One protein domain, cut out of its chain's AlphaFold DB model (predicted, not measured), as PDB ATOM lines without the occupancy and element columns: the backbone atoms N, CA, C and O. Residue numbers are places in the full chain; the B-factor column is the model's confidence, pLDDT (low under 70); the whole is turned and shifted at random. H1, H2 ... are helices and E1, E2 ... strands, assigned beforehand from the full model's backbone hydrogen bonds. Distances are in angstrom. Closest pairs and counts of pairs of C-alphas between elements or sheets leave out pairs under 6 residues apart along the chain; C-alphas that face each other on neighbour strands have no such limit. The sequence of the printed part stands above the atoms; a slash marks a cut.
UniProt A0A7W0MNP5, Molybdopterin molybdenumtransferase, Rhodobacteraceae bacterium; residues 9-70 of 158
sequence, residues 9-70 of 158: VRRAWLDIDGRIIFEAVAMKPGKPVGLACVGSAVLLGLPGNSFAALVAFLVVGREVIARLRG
ATOM      1  N   VAL A   9     -50.413   6.571  34.952       88.56
ATOM      2  CA  VAL A   9     -50.043   7.640  34.001       88.56
ATOM      3  C   VAL A   9     -48.739   7.309  33.283       88.56
ATOM      4  O   VAL A   9     -48.664   7.391  32.059       88.56
ATOM      5  N   ARG A  10     -47.726   6.864  34.035       89.56
ATOM      6  CA  ARG A  10     -46.436   6.458  33.467       89.56
ATOM      7  C   ARG A  10     -46.600   5.319  32.464       89.56
ATOM      8  O   ARG A  10     -45.999   5.351  31.395       89.56
ATOM      9  N   ARG A  11     -47.396   4.307  32.820       91.62
ATOM     10  CA  ARG A  11     -47.638   3.149  31.956       91.62
ATOM     11  C   ARG A  11     -48.369   3.566  30.680       91.62
ATOM     12  O   ARG A  11     -47.899   3.234  29.602       91.62
ATOM     13  N   ALA A  12     -49.419   4.373  30.813       93.50
ATOM     14  CA  ALA A  12     -50.186   4.892  29.690       93.50
ATOM     15  C   ALA A  12     -49.319   5.687  28.707       93.50
ATOM     16  O   ALA A  12     -49.506   5.560  27.505       93.50
ATOM     17  N   TRP A  13     -48.349   6.473  29.190       94.75
ATOM     18  CA  TRP A  13     -47.400   7.162  28.310       94.75
ATOM     19  C   TRP A  13     -46.508   6.192  27.537       94.75
ATOM     20  O   TRP A  13     -46.293   6.396  26.349       94.75
ATOM     21  N   LEU A  14     -46.001   5.141  28.184       94.25
ATOM     22  CA  LEU A  14     -45.167   4.141  27.514       94.25
ATOM     23  C   LEU A  14     -45.955   3.332  26.477       94.25
ATOM     24  O   LEU A  14     -45.412   3.022  25.424       94.25
ATOM     25  N   ASP A  15     -47.226   3.033  26.751       96.69
ATOM     26  CA  ASP A  15     -48.095   2.269  25.844       96.69
ATOM     27  C   ASP A  15     -48.445   3.033  24.549       96.69
ATOM     28  O   ASP A  15     -48.921   2.425  23.595       96.69
ATOM     29  N   ILE A  16     -48.193   4.346  24.500       96.31
ATOM     30  CA  ILE A  16     -48.378   5.196  23.311       96.31
ATOM     31  C   ILE A  16     -47.044   5.679  22.716       96.31
ATOM     32  O   ILE A  16     -46.979   6.764  22.135       96.31
ATOM     33  N   ASP A  17     -45.966   4.912  22.911       96.38
ATOM     34  CA  ASP A  17     -44.602   5.231  22.460       96.38
ATOM     35  C   ASP A  17     -44.051   6.557  23.022       96.38
ATOM     36  O   ASP A  17     -43.225   7.250  22.417       96.38
ATOM     37  N   GLY A  18     -44.505   6.931  24.220       96.81
ATOM     38  CA  GLY A  18     -44.051   8.120  24.921       96.81
ATOM     39  C   GLY A  18     -42.637   7.978  25.458       96.81
ATOM     40  O   GLY A  18     -42.333   7.117  26.284       96.81
ATOM     41  N   ARG A  19     -41.766   8.906  25.061       96.44
ATOM     42  CA  ARG A  19     -40.427   9.054  25.633       96.44
ATOM     43  C   ARG A  19     -40.494   9.932  26.875       96.44
ATOM     44  O   ARG A  19     -40.653  11.149  26.767       96.44
ATOM     45  N   ILE A  20     -40.325   9.321  28.043       95.19
ATOM     46  CA  ILE A  20     -40.220  10.026  29.325       95.19
ATOM     47  C   ILE A  20     -38.900  10.812  29.367       95.19
ATOM     48  O   ILE A  20     -37.833  10.253  29.126       95.19
ATOM     49  N   ILE A  21     -38.981  12.108  29.672       95.06
ATOM     50  CA  ILE A  21     -37.831  13.004  29.879       95.06
ATOM     51  C   ILE A  21     -37.445  13.016  31.358       95.06
ATOM     52  O   ILE A  21     -36.279  12.850  31.703       95.06
ATOM     53  N   PHE A  22     -38.433  13.182  32.237       92.75
ATOM     54  CA  PHE A  22     -38.294  13.005  33.680       92.75
ATOM     55  C   PHE A  22     -39.649  12.656  34.303       92.75
ATOM     56  O   PHE A  22     -40.702  12.937  33.732       92.75
ATOM     57  N   GLU A  23     -39.624  12.078  35.500       87.75
ATOM     58  CA  GLU A  23     -40.822  11.665  36.254       87.75
ATOM     59  C   GLU A  23     -40.828  12.165  37.707       87.75
ATOM     60  O   GLU A  23     -41.776  11.925  38.456       87.75
ATOM     61  N   ALA A  24     -39.772  12.878  38.107       87.00
ATOM     62  CA  ALA A  24     -39.720  13.569  39.378       87.00
ATOM     63  C   ALA A  24     -38.811  14.795  39.312       87.00
ATOM     64  O   ALA A  24     -37.793  14.800  38.622       87.00
ATOM     65  N   VAL A  25     -39.151  15.807  40.109       88.75
ATOM     66  CA  VAL A  25     -38.328  17.003  40.321       88.75
ATOM     67  C   VAL A  25     -38.083  17.171  41.815       88.75
ATOM     68  O   VAL A  25     -38.961  16.903  42.643       88.75
ATOM     69  N   ALA A  26     -36.877  17.614  42.177       91.00
ATOM     70  CA  ALA A  26     -36.473  17.876  43.554       91.00
ATOM     71  C   ALA A  26     -37.129  19.158  44.106       91.00
ATOM     72  O   ALA A  26     -36.454  20.119  44.468       91.00
ATOM     73  N   MET A  27     -38.461  19.167  44.188       90.94
ATOM     74  CA  MET A  27     -39.251  20.277  44.715       90.94
ATOM     75  C   MET A  27     -40.330  19.828  45.708       90.94
ATOM     76  O   MET A  27     -40.720  18.654  45.772       90.94
ATOM     77  N   LYS A  28     -40.808  20.778  46.513       89.56
ATOM     78  CA  LYS A  28     -41.882  20.607  47.494       89.56
ATOM     79  C   LYS A  28     -42.837  21.807  47.422       89.56
ATOM     80  O   LYS A  28     -42.356  22.919  47.551       89.56
ATOM     81  N   PRO A  29     -44.159  21.603  47.320       85.88
ATOM     82  CA  PRO A  29     -44.812  20.355  46.930       85.88
ATOM     83  C   PRO A  29     -44.496  19.995  45.464       85.88
ATOM     84  O   PRO A  29     -43.893  20.776  44.742       85.88
ATOM     85  N   GLY A  30     -44.921  18.809  45.018       76.69
ATOM     86  CA  GLY A  30     -44.905  18.473  43.588       76.69
ATOM     87  C   GLY A  30     -43.796  17.539  43.107       76.69
ATOM     88  O   GLY A  30     -43.558  17.481  41.908       76.69
ATOM     89  N   LYS A  31     -43.194  16.734  43.999       78.25
ATOM     90  CA  LYS A  31     -42.238  15.673  43.624       78.25
ATOM     91  C   LYS A  31     -42.632  14.882  42.355       78.25
ATOM     92  O   LYS A  31     -41.747  14.733  41.524       78.25
ATOM     93  N   PRO A  32     -43.879  14.390  42.161       81.69
ATOM     94  CA  PRO A  32     -44.207  13.531  41.019       81.69
ATOM     95  C   PRO A  32     -44.563  14.307  39.734       81.69
ATOM     96  O   PRO A  32     -45.382  13.834  38.955       81.69
ATOM     97  N   VAL A  33     -44.031  15.512  39.500       88.75
ATOM     98  CA  VAL A  33     -44.186  16.149  38.179       88.75
ATOM     99  C   VAL A  33     -43.367  15.379  37.138       88.75
ATOM    100  O   VAL A  33     -42.203  15.060  37.376       88.75
ATOM    101  N   GLY A  34     -43.976  15.090  35.989       92.81
ATOM    102  CA  GLY A  34     -43.333  14.366  34.896       92.81
ATOM    103  C   GLY A  34     -43.504  15.064  33.553       92.81
ATOM    104  O   GLY A  34     -44.478  15.787  33.342       92.81
ATOM    105  N   LEU A  35     -42.570  14.823  32.642       95.19
ATOM    106  CA  LEU A  35     -42.601  15.325  31.276       95.19
ATOM    107  C   LEU A  35     -42.235  14.198  30.313       95.19
ATOM    108  O   LEU A  35     -41.239  13.504  30.521       95.19
ATOM    109  N   ALA A  36     -43.012  14.040  29.248       96.31
ATOM    110  CA  ALA A  36     -42.740  13.096  28.172       96.31
ATOM    111  C   ALA A  36     -43.048  13.717  26.801       96.31
ATOM    112  O   ALA A  36     -43.711  14.751  26.706       96.31
ATOM    113  N   CYS A  37     -42.578  13.077  25.733       96.69
ATOM    114  CA  CYS A  37     -42.897  13.439  24.353       96.69
ATOM    115  C   CYS A  37     -43.487  12.235  23.610       96.69
ATOM    116  O   CYS A  37     -42.955  11.135  23.741       96.69
ATOM    117  N   VAL A  38     -44.510  12.462  22.783       96.50
ATOM    118  CA  VAL A  38     -45.056  11.481  21.824       96.50
ATOM    119  C   VAL A  38     -45.152  12.166  20.466       96.50
ATOM    120  O   VAL A  38     -45.913  13.120  20.306       96.50
ATOM    121  N   GLY A  39     -44.352  11.732  19.490       94.69
ATOM    122  CA  GLY A  39     -44.207  12.468  18.230       94.69
ATOM    123  C   GLY A  39     -43.808  13.930  18.482       94.69
ATOM    124  O   GLY A  39     -42.794  14.197  19.128       94.69
ATOM    125  N   SER A  40     -44.621  14.875  18.002       93.12
ATOM    126  CA  SER A  40     -44.458  16.318  18.250       93.12
ATOM    127  C   SER A  40     -45.204  16.834  19.488       93.12
ATOM    128  O   SER A  40     -45.103  18.017  19.808       93.12
ATOM    129  N   ALA A  41     -45.979  15.987  20.170       95.00
ATOM    130  CA  ALA A  41     -46.746  16.370  21.347       95.00
ATOM    131  C   ALA A  41     -45.898  16.275  22.623       95.00
ATOM    132  O   ALA A  41     -45.078  15.368  22.787       95.00
ATOM    133  N   VAL A  42     -46.141  17.200  23.552       96.12
ATOM    134  CA  VAL A  42     -45.551  17.197  24.894       96.12
ATOM    135  C   VAL A  42     -46.621  16.799  25.903       96.12
ATOM    136  O   VAL A  42     -47.708  17.373  25.921       96.12
ATOM    137  N   LEU A  43     -46.301  15.831  26.755       96.00
ATOM    138  CA  LEU A  43     -47.156  15.350  27.832       96.00
ATOM    139  C   LEU A  43     -46.614  15.870  29.162       96.00
ATOM    140  O   LEU A  43     -45.493  15.539  29.547       96.00
ATOM    141  N   LEU A  44     -47.410  16.673  29.869       95.50
ATOM    142  CA  LEU A  44     -47.092  17.163  31.210       95.50
ATOM    143  C   LEU A  44     -47.934  16.414  32.245       95.50
ATOM    144  O   LEU A  44     -49.155  16.556  32.303       95.50
ATOM    145  N   GLY A  45     -47.274  15.625  33.083       94.31
ATOM    146  CA  GLY A  45     -47.897  14.888  34.172       94.31
ATOM    147  C   GLY A  45     -47.903  15.719  35.443       94.31
ATOM    148  O   GLY A  45     -46.864  15.887  36.080       94.31
ATOM    149  N   LEU A  46     -49.075  16.207  35.841       93.50
ATOM    150  CA  LEU A  46     -49.234  16.963  37.081       93.50
ATOM    151  C   LEU A  46     -49.551  16.038  38.276       93.50
ATOM    152  O   LEU A  46     -50.190  14.990  38.105       93.50
ATOM    153  N   PRO A  47     -49.118  16.407  39.495       89.94
ATOM    154  CA  PRO A  47     -49.545  15.756  40.731       89.94
ATOM    155  C   PRO A  47     -51.071  15.783  40.924       89.94
ATOM    156  O   PRO A  47     -51.720  16.751  40.548       89.94
ATOM    157  N   GLY A  48     -51.646  14.774  41.589       87.00
ATOM    158  CA  GLY A  48     -53.087  14.765  41.917       87.00
ATOM    159  C   GLY A  48     -53.513  15.768  43.003       87.00
ATOM    160  O   GLY A  48     -54.685  16.102  43.125       87.00
ATOM    161  N   ASN A  49     -52.570  16.268  43.805       86.75
ATOM    162  CA  ASN A  49     -52.842  17.300  44.803       86.75
ATOM    163  C   ASN A  49     -52.912  18.681  44.135       86.75
ATOM    164  O   ASN A  49     -51.953  19.082  43.485       86.75
ATOM    165  N   SER A  50     -53.992  19.434  44.349       88.31
ATOM    166  CA  SER A  50     -54.247  20.697  43.640       88.31
ATOM    167  C   SER A  50     -53.166  21.764  43.844       88.31
ATOM    168  O   SER A  50     -52.784  22.433  42.888       88.31
ATOM    169  N   PHE A  51     -52.629  21.911  45.059       88.19
ATOM    170  CA  PHE A  51     -51.547  22.869  45.301       88.19
ATOM    171  C   PHE A  51     -50.252  22.418  44.614       88.19
ATOM    172  O   PHE A  51     -49.594  23.202  43.934       88.19
ATOM    173  N   ALA A  52     -49.922  21.132  44.719       89.94
ATOM    174  CA  ALA A  52     -48.782  20.548  44.025       89.94
ATOM    175  C   ALA A  52     -48.906  20.649  42.493       89.94
ATOM    176  O   ALA A  52     -47.904  20.880  41.823       89.94
ATOM    177  N   ALA A  53     -50.116  20.493  41.948       91.69
ATOM    178  CA  ALA A  53     -50.418  20.651  40.529       91.69
ATOM    179  C   ALA A  53     -50.205  22.092  40.064       91.69
ATOM    180  O   ALA A  53     -49.551  22.304  39.047       91.69
ATOM    181  N   LEU A  54     -50.693  23.070  40.835       91.62
ATOM    182  CA  LEU A  54     -50.473  24.486  40.554       91.62
ATOM    183  C   LEU A  54     -48.979  24.823  40.556       91.62
ATOM    184  O   LEU A  54     -48.486  25.370  39.577       91.62
ATOM    185  N   VAL A  55     -48.245  24.451  41.610       92.38
ATOM    186  CA  VAL A  55     -46.789  24.680  41.691       92.38
ATOM    187  C   VAL A  55     -46.072  24.026  40.508       92.38
ATOM    188  O   VAL A  55     -45.277  24.676  39.838       92.38
ATOM    189  N   ALA A  56     -46.393  22.769  40.194       93.56
ATOM    190  CA  ALA A  56     -45.802  22.066  39.060       93.56
ATOM    191  C   ALA A  56     -46.098  22.749  37.718       93.56
ATOM    192  O   ALA A  56     -45.208  22.868  36.878       93.56
ATOM    193  N   PHE A  57     -47.318  23.245  37.516       93.69
ATOM    194  CA  PHE A  57     -47.660  23.993  36.312       93.69
ATOM    195  C   PHE A  57     -46.912  25.329  36.238       93.69
ATOM    196  O   PHE A  57     -46.353  25.646  35.191       93.69
ATOM    197  N   LEU A  58     -46.851  26.093  37.331       92.19
ATOM    198  CA  LEU A  58     -46.181  27.395  37.342       92.19
ATOM    199  C   LEU A  58     -44.663  27.281  37.132       92.19
ATOM    200  O   LEU A  58     -44.089  28.124  36.453       92.19
ATOM    201  N   VAL A  59     -44.029  26.233  37.664       90.69
ATOM    202  CA  VAL A  59     -42.571  26.035  37.579       90.69
ATOM    203  C   VAL A  59     -42.151  25.326  36.288       90.69
ATOM    204  O   VAL A  59     -41.133  25.670  35.700       90.69
ATOM    205  N   VAL A  60     -42.917  24.328  35.834       92.50
ATOM    206  CA  VAL A  60     -42.556  23.491  34.673       92.50
ATOM    207  C   VAL A  60     -43.466  23.769  33.482       92.50
ATOM    208  O   VAL A  60     -42.995  23.977  32.367       92.50
ATOM    209  N   GLY A  61     -44.781  23.770  33.695       93.50
ATOM    210  CA  GLY A  61     -45.763  23.917  32.617       93.50
ATOM    211  C   GLY A  61     -45.647  25.243  31.866       93.50
ATOM    212  O   GLY A  61     -45.710  25.257  30.637       93.50
ATOM    213  N   ARG A  62     -45.409  26.347  32.578       93.19
ATOM    214  CA  ARG A  62     -45.196  27.670  31.971       93.19
ATOM    215  C   ARG A  62     -43.965  27.705  31.076       93.19
ATOM    216  O   ARG A  62     -44.045  28.220  29.965       93.19
ATOM    217  N   GLU A  63     -42.864  27.105  31.521       91.88
ATOM    218  CA  GLU A  63     -41.641  26.978  30.722       91.88
ATOM    219  C   GLU A  63     -41.893  26.171  29.447       91.88
ATOM    220  O   GLU A  63     -41.524  26.597  28.353       91.88
ATOM    221  N   VAL A  64     -42.598  25.041  29.563       93.19
ATOM    222  CA  VAL A  64     -42.986  24.219  28.410       93.19
ATOM    223  C   VAL A  64     -43.816  25.033  27.415       93.19
ATOM    224  O   VAL A  64     -43.492  25.063  26.228       93.19
ATOM    225  N   ILE A  65     -44.851  25.739  27.882       93.25
ATOM    226  CA  ILE A  65     -45.715  26.565  27.024       93.25
ATOM    227  C   ILE A  65     -44.916  27.687  26.355       93.25
ATOM    228  O   ILE A  65     -45.076  27.914  25.155       93.25
ATOM    229  N   ALA A  66     -44.048  28.378  27.097       92.31
ATOM    230  CA  ALA A  66     -43.221  29.451  26.557       92.31
ATOM    231  C   ALA A  66     -42.322  28.940  25.424       92.31
ATOM    232  O   ALA A  66     -42.330  29.514  24.334       92.31
ATOM    233  N   ARG A  67     -41.632  27.811  25.631       92.12
ATOM    234  CA  ARG A  67     -40.770  27.204  24.605       92.12
ATOM    235  C   ARG A  67     -41.551  26.725  23.387       92.12
ATOM    236  O   ARG A  67     -41.111  26.976  22.269       92.12
ATOM    237  N   LEU A  68     -42.723  26.116  23.576       91.94
ATOM    238  CA  LEU A  68     -43.594  25.712  22.465       91.94
ATOM    239  C   LEU A  68     -44.117  26.911  21.657       91.94
ATOM    240  O   LEU A  68     -44.346  26.788  20.458       91.94
ATOM    241  N   ARG A  69     -44.268  28.081  22.288       93.00
ATOM    242  CA  ARG A  69     -44.632  29.345  21.624       93.00
ATOM    243  C   ARG A  69     -43.436  30.094  21.021       93.00
ATOM    244  O   ARG A  69     -43.622  31.206  20.534       93.00
ATOM    245  N   GLY A  70     -42.219  29.549  21.096       93.94
ATOM    246  CA  GLY A  70     -41.000  30.242  20.665       93.94
ATOM    247  C   GLY A  70     -40.664  31.483  21.503       93.94
ATOM    248  O   GLY A  70     -39.965  32.376  21.031       93.94
TER     249      GLY A  70
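This is residues 9 to 70 of the 158 residues of the protein "Molybdopterin molybdenumtransferase" of Rhodobacteraceae bacterium (UniProt A0A7W0MNP5). A small three-stranded antiparallel sheet lies between two helices: short H1 covers one face, and long H2 folds back over the opposite face, along E3. The long link between E1 and E2 reaches beyond one end of the sheet, and the tight turn between E2 and E3 lies at the other. The printed part has 62 residues, running H1, E1, E2, E3, H2; the sheet's order is E1 - E2 - E3, the class mixed, helices and strands. It is compact, with a radius of gyration of the C-alphas of 11.5 A and spans of 30 by 29 by 18 A.

H1, residues 9 to 15, is on the sheet at a height of 9.1 A, over E2, residues 34 to 38; their closest C-alphas, of Trp 13 and Ala 36, are 7.5 A apart. E1, residues 19 to 22, E2 and E3, residues 41 to 45, form a meander, each strand the antiparallel neighbour of the one before. N 21 and O 35 are 2.8 A apart, and N 43 and O 36 2.8 A, within hydrogen-bond range. H2, residues 50 to 68, is on the opposite face at a height of 9.4 A, along E3 at 16 degrees on the local plane; their closest C-alphas, of Leu 44 and Gly 61, are 7.0 A apart. H1 and H2 are apart. Every O i to N i+4 pair is within hydrogen-bond range in H1, and 13 of 15 in H2.

H1 begins at C-alpha 9 (-50.043, 7.640, 34.001). E2 measures 13.5 A and E3 13.0 A. H2, with a kink of 39 degrees near residue 57, measures 24.2 A and ends at C-alpha 68 (-43.594, 25.712, 22.465).

The two C-alphas farthest apart, of Lys 28 and Gly 39, are 30.5 A apart. The link from E1 to E2 is long. The printed part has no cut, and no printed residue is under pLDDT 70.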